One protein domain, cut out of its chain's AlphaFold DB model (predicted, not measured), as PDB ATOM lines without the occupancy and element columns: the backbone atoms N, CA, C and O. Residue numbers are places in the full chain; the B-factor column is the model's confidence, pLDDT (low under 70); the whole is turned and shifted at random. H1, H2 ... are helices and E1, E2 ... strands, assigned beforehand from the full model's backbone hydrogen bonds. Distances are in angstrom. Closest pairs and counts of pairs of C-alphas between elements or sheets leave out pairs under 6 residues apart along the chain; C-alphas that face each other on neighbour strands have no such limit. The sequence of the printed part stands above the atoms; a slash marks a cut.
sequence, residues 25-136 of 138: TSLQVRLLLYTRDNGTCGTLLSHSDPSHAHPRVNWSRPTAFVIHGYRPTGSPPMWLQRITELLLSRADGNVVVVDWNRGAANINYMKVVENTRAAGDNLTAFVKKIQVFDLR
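AT A GLANCE: This is residues 25 to 136 of the 138 residues of the protein "Lipase member H" of Liparis tanakae (Tanaka's snailfish) (UniProt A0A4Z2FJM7). A small three-stranded sheet has H1 over one face, while long H3 runs past, only grazing it. The 112 printed residues hold, in order, E1, E2, H1, E3, H2 and H3; the mixed sheet runs E1, E3, E2. The class is mixed, helices and strands; the whole is compact, radius of gyration of the C-alphas 14.3 A, spans 41 by 29 by 18 A.

IN THESE COORDINATES: E1 is residues 30 to 34, from C-alpha 30 at (181.303, 125.284, 171.263); E2 is 63 to 67, H1 80 to 90, E3 94 to 99, H2 101 to 104. H3, 109 to 134, spans 37.3 A, ending at C-alpha 134 (191.114, 106.581, 174.976).

HOW THE PARTS SIT: E3 is antiparallel to E1, N 32 and O 97 within hydrogen-bond range at 2.9 A, and parallel to E2, N 96 and O 64 at 2.8 A. E2, H1, E3 form a strand-helix-strand unit, parallel strands joined through a helix, with a right-handed crossover. H1 and the sheet make two layers, height 9.4 A. H2 touches H3's residues 112 to 119 alone, closest C-alphas Ala 104 and Val 112, 5.4 A. Every O i to N i+4 pair is within range in H1, 20 of 22 in H3; H2 is too short.

THE WHOLE: The printed part has no cut. Links E1 to E2 and E2 to H1 are long. Residues 135 to 136 have pLDDT under 70.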
ATOM      1  N   THR A  25     174.971 138.029 176.576       94.31
ATOM      2  CA  THR A  25     174.393 136.751 176.153       94.31
ATOM      3  C   THR A  25     174.630 135.671 177.214       94.31
ATOM      4  O   THR A  25     175.384 135.878 178.167       94.31
ATOM      5  N   SER A  26     173.955 134.528 177.080       95.50
ATOM      6  CA  SER A  26     174.191 133.358 177.930       95.50
ATOM      7  C   SER A  26     175.458 132.624 177.506       95.50
ATOM      8  O   SER A  26     175.666 132.403 176.311       95.50
ATOM      9  N   LEU A  27     176.269 132.197 178.481       96.88
ATOM     10  CA  LEU A  27     177.459 131.386 178.232       96.88
ATOM     11  C   LEU A  27     177.098 130.131 177.427       96.88
ATOM     12  O   LEU A  27     176.230 129.350 177.813       96.88
ATOM     13  N   GLN A  28     177.823 129.929 176.335       97.56
ATOM     14  CA  GLN A  28     177.786 128.725 175.521       97.56
ATOM     15  C   GLN A  28     179.220 128.410 175.115       97.56
ATOM     16  O   GLN A  28     179.918 129.301 174.638       97.56
ATOM     17  N   VAL A  29     179.641 127.163 175.313       98.31
ATOM     18  CA  VAL A  29     180.922 126.650 174.824       98.31
ATOM     19  C   VAL A  29     180.633 125.781 173.608       98.31
ATOM     20  O   VAL A  29     179.794 124.881 173.664       98.31
ATOM     21  N   ARG A  30     181.290 126.078 172.492       98.00
ATOM     22  CA  ARG A  30     181.303 125.284 171.263       98.00
ATOM     23  C   ARG A  30     182.721 124.775 171.052       98.00
ATOM     24  O   ARG A  30     183.694 125.490 171.276       98.00
ATOM     25  N   LEU A  31     182.828 123.523 170.632       97.81
ATOM     26  CA  LEU A  31     184.098 122.848 170.403       97.81
ATOM     27  C   LEU A  31     184.187 122.540 168.913       97.81
ATOM     28  O   LEU A  31     183.469 121.670 168.422       97.81
ATOM     29  N   LEU A  32     185.016 123.288 168.192       97.06
ATOM     30  CA  LEU A  32     185.163 123.165 166.745       97.06
ATOM     31  C   LEU A  32     186.448 122.396 166.442       97.06
ATOM     32  O   LEU A  32     187.547 122.882 166.710       97.06
ATOM     33  N   LEU A  33     186.303 121.187 165.912       96.62
ATOM     34  CA  LEU A  33     187.414 120.333 165.514       96.62
ATOM     35  C   LEU A  33     187.908 120.699 164.118       96.62
ATOM     36  O   LEU A  33     187.127 120.744 163.166       96.62
ATOM     37  N   TYR A  34     189.224 120.822 164.012       96.12
ATOM     38  CA  TYR A  34     189.982 120.892 162.776       96.12
ATOM     39  C   TYR A  34     191.047 119.797 162.785       96.12
ATOM     40  O   TYR A  34     191.673 119.516 163.812       96.12
ATOM     41  N   THR A  35     191.264 119.191 161.628       95.25
ATOM     42  CA  THR A  35     192.314 118.195 161.390       95.25
ATOM     43  C   THR A  35     193.024 118.522 160.086       95.25
ATOM     44  O   THR A  35     192.594 119.411 159.352       95.25
ATOM     45  N   ARG A  36     194.114 117.818 159.765       92.12
ATOM     46  CA  ARG A  36     194.842 118.051 158.509       92.12
ATOM     47  C   ARG A  36     193.959 117.855 157.275       92.12
ATOM     48  O   ARG A  36     194.081 118.620 156.325       92.12
ATOM     49  N   ASP A  37     193.055 116.880 157.326       89.31
ATOM     50  CA  ASP A  37     192.119 116.589 156.238       89.31
ATOM     51  C   ASP A  37     191.060 117.690 156.077       89.31
ATOM     52  O   ASP A  37     190.458 117.812 155.014       89.31
ATOM     53  N   ASN A  38     190.827 118.492 157.124       86.50
ATOM     54  CA  ASN A  38     189.780 119.505 157.147       86.50
ATOM     55  C   ASN A  38     190.194 120.777 157.909       86.50
ATOM     56  O   ASN A  38     189.553 121.187 158.879       86.50
ATOM     57  N   GLY A  39     191.299 121.394 157.483       86.81
ATOM     58  CA  GLY A  39     191.923 122.515 158.198       86.81
ATOM     59  C   GLY A  39     191.148 123.837 158.153       86.81
ATOM     60  O   GLY A  39     191.372 124.694 159.002       86.81
ATOM     61  N   THR A  40     190.226 124.002 157.202       88.62
ATOM     62  CA  THR A  40     189.447 125.240 156.999       88.62
ATOM     63  C   THR A  40     187.964 125.098 157.333       88.62
ATOM     64  O   THR A  40     187.225 126.072 157.250       88.62
ATOM     65  N   CYS A  41     187.504 123.901 157.692       90.56
ATOM     66  CA  CYS A  41     186.089 123.611 157.897       90.56
ATOM     67  C   CYS A  41     185.904 122.946 159.261       90.56
ATOM     68  O   CYS A  41     186.230 121.774 159.466       90.56
ATOM     69  N   GLY A  42     185.397 123.720 160.218       93.19
ATOM     70  CA  GLY A  42     185.183 123.242 161.575       93.19
ATOM     71  C   GLY A  42     184.117 122.151 161.618       93.19
ATOM     72  O   GLY A  42     183.082 122.242 160.960       93.19
ATOM     73  N   THR A  43     184.357 121.108 162.410       94.25
ATOM     74  CA  THR A  43     183.330 120.124 162.779       94.25
ATOM     75  C   THR A  43     182.917 120.360 164.224       94.25
ATOM     76  O   THR A  43     183.757 120.276 165.119       94.25
ATOM     77  N   LEU A  44     181.637 120.627 164.480       94.56
ATOM     78  CA  LEU A  44     181.144 120.778 165.849       94.56
ATOM     79  C   LEU A  44     181.191 119.433 166.587       94.56
ATOM     80  O   LEU A  44     180.614 118.434 166.150       94.56
ATOM     81  N   LEU A  45     181.875 119.421 167.728       94.94
ATOM     82  CA  LEU A  45     181.942 118.269 168.615       94.94
ATOM     83  C   LEU A  45     180.759 118.250 169.581       94.94
ATOM     84  O   LEU A  45     180.337 119.277 170.121       94.94
ATOM     85  N   SER A  46     180.270 117.043 169.855       94.00
ATOM     86  CA  SER A  46     179.317 116.822 170.932       94.00
ATOM     87  C   SER A  46     180.037 116.821 172.280       94.00
ATOM     88  O   SER A  46     181.003 116.092 172.488       94.00
ATOM     89  N   HIS A  47     179.524 117.596 173.237       93.19
ATOM     90  CA  HIS A  47     180.033 117.589 174.611       93.19
ATOM     91  C   HIS A  47     179.673 116.297 175.356       93.19
ATOM     92  O   HIS A  47     180.298 115.956 176.365       93.19
ATOM     93  N   SER A  48     178.621 115.595 174.917       90.88
ATOM     94  CA  SER A  48     178.188 114.332 175.518       90.88
ATOM     95  C   SER A  48     178.951 113.136 174.968       90.88
ATOM     96  O   SER A  48     179.234 112.224 175.744       90.88
ATOM     97  N   ASP A  49     179.326 113.188 173.691       88.81
ATOM     98  CA  ASP A  49     179.909 112.077 172.949       88.81
ATOM     99  C   ASP A  49     181.136 112.527 172.128       88.81
ATOM    100  O   ASP A  49     180.991 113.031 171.010       88.81
ATOM    101  N   PRO A  50     182.359 112.320 172.653       84.00
ATOM    102  CA  PRO A  50     183.595 112.623 171.933       84.00
ATOM    103  C   PRO A  50     183.788 111.801 170.649       84.00
ATOM    104  O   PRO A  50     184.596 112.187 169.806       84.00
ATOM    105  N   SER A  51     183.080 110.680 170.476       82.56
ATOM    106  CA  SER A  51     183.209 109.814 169.299       82.56
ATOM    107  C   SER A  51     182.335 110.251 168.120       82.56
ATOM    108  O   SER A  51     182.568 109.811 166.998       82.56
ATOM    109  N   HIS A  52     181.395 111.180 168.333       83.75
ATOM    110  CA  HIS A  52     180.444 111.643 167.314       83.75
ATOM    111  C   HIS A  52     181.111 112.149 166.019       83.75
ATOM    112  O   HIS A  52     180.534 112.071 164.937       83.75
ATOM    113  N   ALA A  53     182.337 112.670 166.107       79.62
ATOM    114  CA  ALA A  53     183.080 113.149 164.945       79.62
ATOM    115  C   ALA A  53     183.923 112.067 164.242       79.62
ATOM    116  O   ALA A  53     184.638 112.391 163.297       79.62
ATOM    117  N   HIS A  54     183.860 110.799 164.653       76.69
ATOM    118  CA  HIS A  54     184.557 109.698 163.984       76.69
ATOM    119  C   HIS A  54     184.070 109.529 162.523       76.69
ATOM    120  O   HIS A  54     182.878 109.702 162.256       76.69
ATOM    121  N   PRO A  55     184.947 109.206 161.548       78.50
ATOM    122  CA  PRO A  55     186.387 108.930 161.667       78.50
ATOM    123  C   PRO A  55     187.285 110.175 161.647       78.50
ATOM    124  O   PRO A  55     188.503 110.039 161.645       78.50
ATOM    125  N   ARG A  56     186.721 111.390 161.619       82.00
ATOM    126  CA  ARG A  56     187.508 112.631 161.495       82.00
ATOM    127  C   ARG A  56     188.345 112.931 162.732       82.00
ATOM    128  O   ARG A  56     189.332 113.639 162.612       82.00
ATOM    129  N   VAL A  57     187.947 112.429 163.899       87.06
ATOM    130  CA  VAL A  57     188.692 112.601 165.147       87.06
ATOM    131  C   VAL A  57     189.373 111.304 165.556       87.06
ATOM    132  O   VAL A  57     188.746 110.245 165.566       87.06
ATOM    133  N   ASN A  58     190.650 111.401 165.917       90.25
ATOM    134  CA  ASN A  58     191.404 110.306 166.514       90.25
ATOM    135  C   ASN A  58     192.041 110.811 167.808       90.25
ATOM    136  O   ASN A  58     193.032 111.541 167.771       90.25
ATOM    137  N   TRP A  59     191.452 110.441 168.943       91.19
ATOM    138  CA  TRP A  59     191.863 110.934 170.257       91.19
ATOM    139  C   TRP A  59     193.229 110.423 170.722       91.19
ATOM    140  O   TRP A  59     193.853 111.092 171.539       91.19
ATOM    141  N   SER A  60     193.737 109.342 170.126       89.25
ATOM    142  CA  SER A  60     195.088 108.837 170.384       89.25
ATOM    143  C   SER A  60     196.173 109.672 169.678       89.25
ATOM    144  O   SER A  60     197.366 109.498 169.930       89.25
ATOM    145  N   ARG A  61     195.793 110.605 168.786       91.94
ATOM    146  CA  ARG A  61     196.712 111.613 168.229       91.94
ATOM    147  C   ARG A  61     196.847 112.820 169.169       91.94
ATOM    148  O   ARG A  61     195.900 113.157 169.885       91.94
ATOM    149  N   PRO A  62     197.976 113.558 169.114       94.06
ATOM    150  CA  PRO A  62     198.131 114.804 169.855       94.06
ATOM    151  C   PRO A  62     196.961 115.762 169.609       94.06
ATOM    152  O   PRO A  62     196.566 116.000 168.467       94.06
ATOM    153  N   THR A  63     196.419 116.322 170.688       95.81
ATOM    154  CA  THR A  63     195.282 117.245 170.633       95.81
ATOM    155  C   THR A  63     195.675 118.590 171.233       95.81
ATOM    156  O   THR A  63     196.104 118.659 172.384       95.81
ATOM    157  N   ALA A  64     195.514 119.663 170.462       97.56
ATOM    158  CA  ALA A  64     195.723 121.033 170.914       97.56
ATOM    159  C   ALA A  64     194.375 121.745 171.086       97.56
ATOM    160  O   ALA A  64     193.580 121.813 170.150       97.56
ATOM    161  N   PHE A  65     194.132 122.312 172.269       98.06
ATOM    162  CA  PHE A  65     192.973 123.169 172.522       98.06
ATOM    163  C   PHE A  65     193.366 124.634 172.345       98.06
ATOM    164  O   PHE A  65     194.260 125.133 173.027       98.06
ATOM    165  N   VAL A  66     192.690 125.330 171.434       98.31
ATOM    166  CA  VAL A  66     192.907 126.753 171.157       98.31
ATOM    167  C   VAL A  66     191.775 127.544 171.796       98.31
ATOM    168  O   VAL A  66     190.626 127.450 171.371       98.31
ATOM    169  N   ILE A  67     192.096 128.321 172.830       98.25
ATOM    170  CA  ILE A  67     191.117 129.036 173.654       98.25
ATOM    171  C   ILE A  67     191.375 130.537 173.520       98.25
ATOM    172  O   ILE A  67     192.470 131.013 173.818       98.25
ATOM    173  N   HIS A  68     190.382 131.295 173.055       97.38
ATOM    174  CA  HIS A  68     190.482 132.755 172.984       97.38
ATOM    175  C   HIS A  68     190.163 133.416 174.336       97.38
ATOM    176  O   HIS A  68     189.617 132.786 175.236       97.38
ATOM    177  N   GLY A  69     190.487 134.704 174.474       95.94
ATOM    178  CA  GLY A  69     190.199 135.504 175.668       95.94
ATOM    179  C   GLY A  69     188.975 136.414 175.523       95.94
ATOM    180  O   GLY A  69     188.084 136.157 174.714       95.94
ATOM    181  N   TYR A  70     188.977 137.503 176.293       96.88
ATOM    182  CA  TYR A  70     187.957 138.558 176.324       96.88
ATOM    183  C   TYR A  70     187.685 139.206 174.956       96.88
ATOM    184  O   TYR A  70     188.633 139.612 174.280       96.88
ATOM    185  N   ARG A  71     186.406 139.353 174.567       95.50
ATOM    186  CA  ARG A  71     185.979 139.843 173.239       95.50
ATOM    187  C   ARG A  71     184.975 141.005 173.326       95.50
ATOM    188  O   ARG A  71     183.798 140.805 173.050       95.50
ATOM    189  N   PRO A  72     185.399 142.243 173.623       90.25
ATOM    190  CA  PRO A  72     184.474 143.366 173.841       90.25
ATOM    191  C   PRO A  72     183.565 143.687 172.644       90.25
ATOM    192  O   PRO A  72     182.505 144.273 172.828       90.25
ATOM    193  N   THR A  73     183.968 143.312 171.426       92.12
ATOM    194  CA  THR A  73     183.192 143.522 170.195       92.12
ATOM    195  C   THR A  73     182.409 142.300 169.744       92.12
ATOM    196  O   THR A  73     181.599 142.446 168.844       92.12
ATOM    197  N   GLY A  74     182.679 141.115 170.300       94.31
ATOM    198  CA  GLY A  74     182.051 139.871 169.860       94.31
ATOM    199  C   GLY A  74     182.527 139.305 168.514       94.31
ATOM    200  O   GLY A  74     182.143 138.195 168.174       94.31
ATOM    201  N   SER A  75     183.412 139.979 167.780       96.12
ATOM    202  CA  SER A  75     183.907 139.467 166.489       96.12
ATOM    203  C   SER A  75     184.742 138.178 166.633       96.12
ATOM    204  O   SER A  75     185.158 137.848 167.742       96.12
ATOM    205  N   PRO A  76     185.080 137.430 165.570       96.12
ATOM    206  CA  PRO A  76     186.051 136.331 165.623       96.12
ATOM    207  C   PRO A  76     187.499 136.824 165.823       96.12
ATOM    208  O   PRO A  76     187.802 137.977 165.504       96.12
ATOM    209  N   PRO A  77     188.423 136.037 166.415       95.75
ATOM    210  CA  PRO A  77     189.811 136.464 166.570       95.75
ATOM    211  C   PRO A  77     190.545 136.344 165.230       95.75
ATOM    212  O   PRO A  77     190.615 135.257 164.667       95.75
ATOM    213  N   MET A  78     191.173 137.422 164.748       95.31
ATOM    214  CA  MET A  78     191.883 137.410 163.451       95.31
ATOM    215  C   MET A  78     193.031 136.386 163.381       95.31
ATOM    216  O   MET A  78     193.423 135.952 162.305       95.31
ATOM    217  N   TRP A  79     193.591 136.001 164.530       95.50
ATOM    218  CA  TRP A  79     194.679 135.025 164.622       95.50
ATOM    219  C   TRP A  79     194.201 133.566 164.576       95.50
ATOM    220  O   TRP A  79     195.035 132.671 164.432       95.50
ATOM    221  N   LEU A  80     192.895 133.315 164.718       95.75
ATOM    222  CA  LEU A  80     192.349 131.985 164.989       95.75
ATOM    223  C   LEU A  80     192.626 130.993 163.857       95.75
ATOM    224  O   LEU A  80     193.125 129.902 164.108       95.75
ATOM    225  N   GLN A  81     192.360 131.388 162.613       94.00
ATOM    226  CA  GLN A  81     192.633 130.535 161.458       94.00
ATOM    227  C   GLN A  81     194.132 130.228 161.342       94.00
ATOM    228  O   GLN A  81     194.534 129.069 161.263       94.00
ATOM    229  N   ARG A  82     194.972 131.266 161.425       96.00
ATOM    230  CA  ARG A  82     196.424 131.130 161.271       96.00
ATOM    231  C   ARG A  82     197.044 130.206 162.320       96.00
ATOM    232  O   ARG A  82     197.921 129.417 161.980       96.00
ATOM    233  N   ILE A  83     196.637 130.299 163.589       96.75
ATOM    234  CA  ILE A  83     197.194 129.411 164.622       96.75
ATOM    235  C   ILE A  83     196.746 127.960 164.415       96.75
ATOM    236  O   ILE A  83     197.559 127.055 164.588       96.75
ATOM    237  N   THR A  84     195.496 127.740 163.994       96.56
ATOM    238  CA  THR A  84     194.967 126.405 163.683       96.56
ATOM    239  C   THR A  84     195.773 125.754 162.563       96.56
ATOM    240  O   THR A  84     196.254 124.633 162.727       96.56
ATOM    241  N   GLU A  85     196.018 126.479 161.470       95.50
ATOM    242  CA  GLU A  85     196.838 126.006 160.346       95.50
ATOM    243  C   GLU A  85     198.274 125.669 160.776       95.50
ATOM    244  O   GLU A  85     198.797 124.602 160.443       95.50
ATOM    245  N   LEU A  86     198.909 126.535 161.575       96.31
ATOM    246  CA  LEU A  86     200.271 126.307 162.068       96.31
ATOM    247  C   LEU A  86     200.363 125.065 162.963       96.31
ATOM    248  O   LEU A  86     201.309 124.286 162.827       96.31
ATOM    249  N   LEU A  87     199.386 124.842 163.844       97.00
ATOM    250  CA  LEU A  87     199.345 123.653 164.700       97.00
ATOM    251  C   LEU A  87     199.176 122.370 163.870       97.00
ATOM    252  O   LEU A  87     199.931 121.417 164.068       97.00
ATOM    253  N   LEU A  88     198.267 122.375 162.890       96.00
ATOM    254  CA  LEU A  88     198.034 121.241 161.983       96.00
ATOM    255  C   LEU A  88     199.225 120.946 161.055       96.00
ATOM    256  O   LEU A  88     199.448 119.794 160.665       96.00
ATOM    257  N   SER A  89     200.019 121.968 160.718       95.00
ATOM    258  CA  SER A  89     201.262 121.792 159.955       95.00
ATOM    259  C   SER A  89     202.386 121.142 160.769       95.00
ATOM    260  O   SER A  89     203.288 120.537 160.192       95.00
ATOM    261  N   ARG A  90     202.350 121.246 162.107       93.75
ATOM    262  CA  ARG A  90     203.444 120.803 162.984       93.75
ATOM    263  C   ARG A  90     203.322 119.342 163.414       93.75
ATOM    264  O   ARG A  90     204.344 118.693 163.622       93.75
ATOM    265  N   ALA A  91     202.104 118.834 163.569       90.62
ATOM    266  CA  ALA A  91     201.849 117.451 163.959       90.62
ATOM    267  C   ALA A  91     200.587 116.922 163.276       90.62
ATOM    268  O   ALA A  91     199.680 117.683 162.951       90.62
ATOM    269  N   ASP A  92     200.536 115.610 163.033       92.75
ATOM    270  CA  ASP A  92     199.275 114.967 162.659       92.75
ATOM    271  C   ASP A  92     198.423 114.787 163.913       92.75
ATOM    272  O   ASP A  92     198.725 113.942 164.754       92.75
ATOM    273  N   GLY A  93     197.405 115.624 164.070       94.62
ATOM    274  CA  GLY A  93     196.638 115.689 165.300       94.62
ATOM    275  C   GLY A  93     195.335 116.452 165.163       94.62
ATOM    276  O   GLY A  93     194.923 116.846 164.070       94.62
ATOM    277  N   ASN A  94     194.699 116.652 166.311       96.25
ATOM    278  CA  ASN A  94     193.437 117.362 166.431       96.25
ATOM    279  C   ASN A  94     193.709 118.788 166.922       96.25
ATOM    280  O   ASN A  94     194.420 118.983 167.911       96.25
ATOM    281  N   VAL A  95     193.102 119.786 166.289       97.69
ATOM    282  CA  VAL A  95     193.009 121.139 166.845       97.69
ATOM    283  C   VAL A  95     191.557 121.399 167.203       97.69
ATOM    284  O   VAL A  95     190.686 121.376 166.339       97.69
ATOM    285  N   VAL A  96     191.287 121.637 168.483       97.75
ATOM    286  CA  VAL A  96     189.946 121.949 168.981       97.75
ATOM    287  C   VAL A  96     189.908 123.418 169.371       97.75
ATOM    288  O   VAL A  96     190.468 123.826 170.389       97.75
ATOM    289  N   VAL A  97     189.240 124.226 168.555       98.38
ATOM    290  CA  VAL A  97     188.937 125.614 168.897       98.38
ATOM    291  C   VAL A  97     187.797 125.627 169.910       98.38
ATOM    292  O   VAL A  97     186.717 125.095 169.654       98.38
ATOM    293  N   VAL A  98     188.043 126.256 171.056       98.50
ATOM    294  CA  VAL A  98     187.059 126.451 172.122       98.50
ATOM    295  C   VAL A  98     186.438 127.831 171.945       98.50
ATOM    296  O   VAL A  98     187.001 128.847 172.356       98.50
ATOM    297  N   ASP A  99     185.283 127.856 171.294       98.50
ATOM    298  CA  ASP A  99     184.477 129.054 171.095       98.50
ATOM    299  C   ASP A  99     183.533 129.229 172.288       98.50
ATOM    300  O   ASP A  99     182.509 128.559 172.409       98.50
ATOM    301  N   TRP A 100     183.905 130.135 173.188       98.38
ATOM    302  CA  TRP A 100     183.073 130.568 174.311       98.38
ATOM    303  C   TRP A 100     182.652 132.030 174.145       98.38
ATOM    304  O   TRP A 100     182.404 132.739 175.124       98.38
ATOM    305  N   ASN A 101     182.582 132.511 172.900       98.12
ATOM    306  CA  ASN A 101     182.442 133.929 172.588       98.12
ATOM    307  C   ASN A 101     181.163 134.550 173.164       98.12
ATOM    308  O   ASN A 101     181.180 135.684 173.630       98.12
ATOM    309  N   ARG A 102     180.082 133.772 173.280       97.81
ATOM    310  CA  ARG A 102     178.848 134.185 173.971       97.81
ATOM    311  C   ARG A 102     179.057 134.526 175.458       97.81
ATOM    312  O   ARG A 102     178.382 135.399 175.998       97.81
ATOM    313  N   GLY A 103     180.014 133.880 176.122       97.06
ATOM    314  CA  GLY A 103     180.429 134.217 177.488       97.06
ATOM    315  C   GLY A 103     181.561 135.247 177.570       97.06
ATOM    316  O   GLY A 103     181.691 135.910 178.600       97.06
ATOM    317  N   ALA A 104     182.361 135.381 176.507       97.38
ATOM    318  CA  ALA A 104     183.520 136.275 176.436       97.38
ATOM    319  C   ALA A 104     183.197 137.684 175.916       97.38
ATOM    320  O   ALA A 104     183.976 138.614 176.149       97.38
ATOM    321  N   ALA A 105     182.085 137.831 175.194       97.31
ATOM    322  CA  ALA A 105     181.623 139.083 174.619       97.31
ATOM    323  C   ALA A 105     180.679 139.808 175.574       97.31
ATOM    324  O   ALA A 105     179.474 139.563 175.617       97.31
ATOM    325  N   ASN A 106     181.248 140.699 176.381       96.06
ATOM    326  CA  ASN A 106     180.481 141.553 177.274       96.06
ATOM    327  C   ASN A 106     181.247 142.838 177.579       96.06
ATOM    328  O   ASN A 106     182.437 142.766 177.828       96.06
ATOM    329  N   ILE A 107     180.603 144.000 177.639       94.31
ATOM    330  CA  ILE A 107     181.296 145.235 178.057       94.31
ATOM    331  C   ILE A 107     181.688 145.217 179.546       94.31
ATOM    332  O   ILE A 107     182.631 145.895 179.956       94.31
ATOM    333  N   ASN A 108     180.981 144.436 180.366       94.56
ATOM    334  CA  ASN A 108     181.310 144.225 181.767       94.56
ATOM    335  C   ASN A 108     182.356 143.112 181.893       94.56
ATOM    336  O   ASN A 108     182.037 141.920 181.894       94.56
ATOM    337  N   TYR A 109     183.612 143.520 182.059       95.12
ATOM    338  CA  TYR A 109     184.743 142.609 182.200       95.12
ATOM    339  C   TYR A 109     184.591 141.620 183.369       95.12
ATOM    340  O   TYR A 109     184.938 140.450 183.222       95.12
ATOM    341  N   MET A 110     184.017 142.040 184.502       96.38
ATOM    342  CA  MET A 110     183.853 141.161 185.671       96.38
ATOM    343  C   MET A 110     182.916 139.988 185.376       96.38
ATOM    344  O   MET A 110     183.200 138.859 185.769       96.38
ATOM    345  N   LYS A 111     181.862 140.221 184.585       94.50
ATOM    346  CA  LYS A 111     180.969 139.151 184.120       94.50
ATOM    347  C   LYS A 111     181.701 138.145 183.227       94.50
ATOM    348  O   LYS A 111     181.429 136.948 183.286       94.50
ATOM    349  N   VAL A 112     182.658 138.607 182.420       96.88
ATOM    350  CA  VAL A 112     183.498 137.709 181.617       96.88
ATOM    351  C   VAL A 112     184.424 136.884 182.503       96.88
ATOM    352  O   VAL A 112     184.529 135.677 182.293       96.88
ATOM    353  N   VAL A 113     185.045 137.501 183.515       97.00
ATOM    354  CA  VAL A 113     185.880 136.795 184.501       97.00
ATOM    355  C   VAL A 113     185.087 135.678 185.183       97.00
ATOM    356  O   VAL A 113     185.568 134.549 185.235       97.00
ATOM    357  N   GLU A 114     183.858 135.941 185.627       96.25
ATOM    358  CA  GLU A 114     182.983 134.915 186.218       96.25
ATOM    359  C   GLU A 114     182.703 133.758 185.243       96.25
ATOM    360  O   GLU A 114     182.830 132.584 185.608       96.25
ATOM    361  N   ASN A 115     182.407 134.073 183.978       97.88
ATOM    362  CA  ASN A 115     182.143 133.075 182.940       97.88
ATOM    363  C   ASN A 115     183.349 132.173 182.635       97.88
ATOM    364  O   ASN A 115     183.143 131.025 182.234       97.88
ATOM    365  N   THR A 116     184.590 132.643 182.838       97.81
ATOM    366  CA  THR A 116     185.787 131.812 182.586       97.81
ATOM    367  C   THR A 116     185.774 130.522 183.401       97.81
ATOM    368  O   THR A 116     186.161 129.473 182.885       97.81
ATOM    369  N   ARG A 117     185.267 130.566 184.642       97.19
ATOM    370  CA  ARG A 117     185.185 129.391 185.514       97.19
ATOM    371  C   ARG A 117     184.239 128.343 184.937       97.19
ATOM    372  O   ARG A 117     184.631 127.196 184.766       97.19
ATOM    373  N   ALA A 118     183.030 128.756 184.566       97.69
ATOM    374  CA  ALA A 118     182.037 127.856 183.990       97.69
ATOM    375  C   ALA A 118     182.468 127.310 182.614       97.69
ATOM    376  O   ALA A 118     182.222 126.141 182.311       97.69
ATOM    377  N   ALA A 119     183.158 128.114 181.794       98.25
ATOM    378  CA  ALA A 119     183.748 127.645 180.540       98.25
ATOM    379  C   ALA A 119     184.857 126.604 180.786       98.25
ATOM    380  O   ALA A 119     184.907 125.578 180.104       98.25
ATOM    381  N   GLY A 120     185.704 126.829 181.796       98.12
ATOM    382  CA  GLY A 120     186.742 125.888 182.219       98.12
ATOM    383  C   GLY A 120     186.179 124.569 182.753       98.12
ATOM    384  O   GLY A 120     186.675 123.503 182.385       98.12
ATOM    385  N   ASP A 121     185.115 124.617 183.556       98.19
ATOM    386  CA  ASP A 121     184.426 123.423 184.063       98.19
ATOM    387  C   ASP A 121     183.817 122.602 182.915       98.19
ATOM    388  O   ASP A 121     183.967 121.376 182.869       98.19
ATOM    389  N   ASN A 122     183.191 123.278 181.945       97.75
ATOM    390  CA  ASN A 122     182.642 122.650 180.745       97.75
ATOM    391  C   ASN A 122     183.736 121.942 179.919       97.75
ATOM    392  O   ASN A 122     183.607 120.751 179.616       97.75
ATOM    393  N   LEU A 123     184.846 122.633 179.636       97.62
ATOM    394  CA  LEU A 123     185.973 122.060 178.896       97.62
ATOM    395  C   LEU A 123     186.622 120.893 179.658       97.62
ATOM    396  O   LEU A 123     186.921 119.855 179.069       97.62
ATOM    397  N   THR A 124     186.785 121.022 180.977       97.31
ATOM    398  CA  THR A 124     187.334 119.960 181.836       97.31
ATOM    399  C   THR A 124     186.470 118.701 181.782       97.31
ATOM    400  O   THR A 124     186.997 117.589 181.695       97.31
ATOM    401  N   ALA A 125     185.143 118.850 181.808       96.50
ATOM    402  CA  ALA A 125     184.223 117.724 181.687       96.50
ATOM    403  C   ALA A 125     184.372 117.004 180.337       96.50
ATOM    404  O   ALA A 125     184.316 115.775 180.297       96.50
ATOM    405  N   PHE A 126     184.600 117.744 179.249       95.81
ATOM    406  CA  PHE A 126     184.851 117.158 177.934       95.81
ATOM    407  C   PHE A 126     186.196 116.416 177.871       95.81
ATOM    408  O   PHE A 126     186.230 115.255 177.464       95.81
ATOM    409  N   VAL A 127     187.283 117.027 178.354       94.94
ATOM    410  CA  VAL A 127     188.620 116.397 178.385       94.94
ATOM    411  C   VAL A 127     188.606 115.087 179.176       94.94
ATOM    412  O   VAL A 127     189.153 114.088 178.714       94.94
ATOM    413  N   LYS A 128     187.911 115.038 180.320       94.19
ATOM    414  CA  LYS A 128     187.748 113.795 181.096       94.19
ATOM    415  C   LYS A 128     187.070 112.682 180.292       94.19
ATOM    416  O   LYS A 128     187.437 111.519 180.435       94.19
ATOM    417  N   LYS A 129     186.093 113.011 179.441       92.44
ATOM    418  CA  LYS A 129     185.434 112.015 178.580       92.44
ATOM    419  C   LYS A 129     186.364 111.497 177.493       92.44
ATOM    420  O   LYS A 129     186.328 110.302 177.224       92.44
ATOM    421  N   ILE A 130     187.193 112.365 176.909       91.69
ATOM    422  CA  ILE A 130     188.232 111.946 175.959       91.69
ATOM    423  C   ILE A 130     189.182 110.948 176.628       91.69
ATOM    424  O   ILE A 130     189.396 109.872 176.088       91.69
ATOM    425  N   GLN A 131     189.684 111.263 177.827       87.44
ATOM    426  CA  GLN A 131     190.595 110.379 178.567       87.44
ATOM    427  C   GLN A 131     189.973 109.003 178.844       87.44
ATOM    428  O   GLN A 131     190.617 107.981 178.652       87.44
ATOM    429  N   VAL A 132     188.703 108.962 179.263       83.62
ATOM    430  CA  VAL A 132     187.986 107.694 179.481       83.62
ATOM    431  C   VAL A 132     187.767 106.929 178.176       83.62
ATOM    432  O   VAL A 132     187.777 105.702 178.193       83.62
ATOM    433  N   PHE A 133     187.523 107.621 177.062       78.81
ATOM    434  CA  PHE A 133     187.365 106.985 175.756       78.81
ATOM    435  C   PHE A 133     188.673 106.353 175.273       78.81
ATOM    436  O   PHE A 133     188.653 105.207 174.844       78.81
ATOM    437  N   ASP A 134     189.792 107.068 175.389       73.81
ATOM    438  CA  ASP A 134     191.114 106.581 174.976       73.81
ATOM    439  C   ASP A 134     191.517 105.329 175.781       73.81
ATOM    440  O   ASP A 134     191.849 104.300 175.201       73.81
ATOM    441  N   LEU A 135     191.289 105.341 177.103       69.69
ATOM    442  CA  LEU A 135     191.490 104.182 177.993       69.69
ATOM    443  C   LEU A 135     190.599 102.961 177.688       69.69
ATOM    444  O   LEU A 135     190.793 101.913 178.295       69.69
ATOM    445  N   ARG A 136     189.570 103.085 176.840       64.12
ATOM    446  CA  ARG A 136     188.704 101.958 176.433       64.12
ATOM    447  C   ARG A 136     189.145 101.308 175.123       64.12
ATOM    448  O   ARG A 136     188.541 100.309 174.736       64.12
TER     449      ARG A 136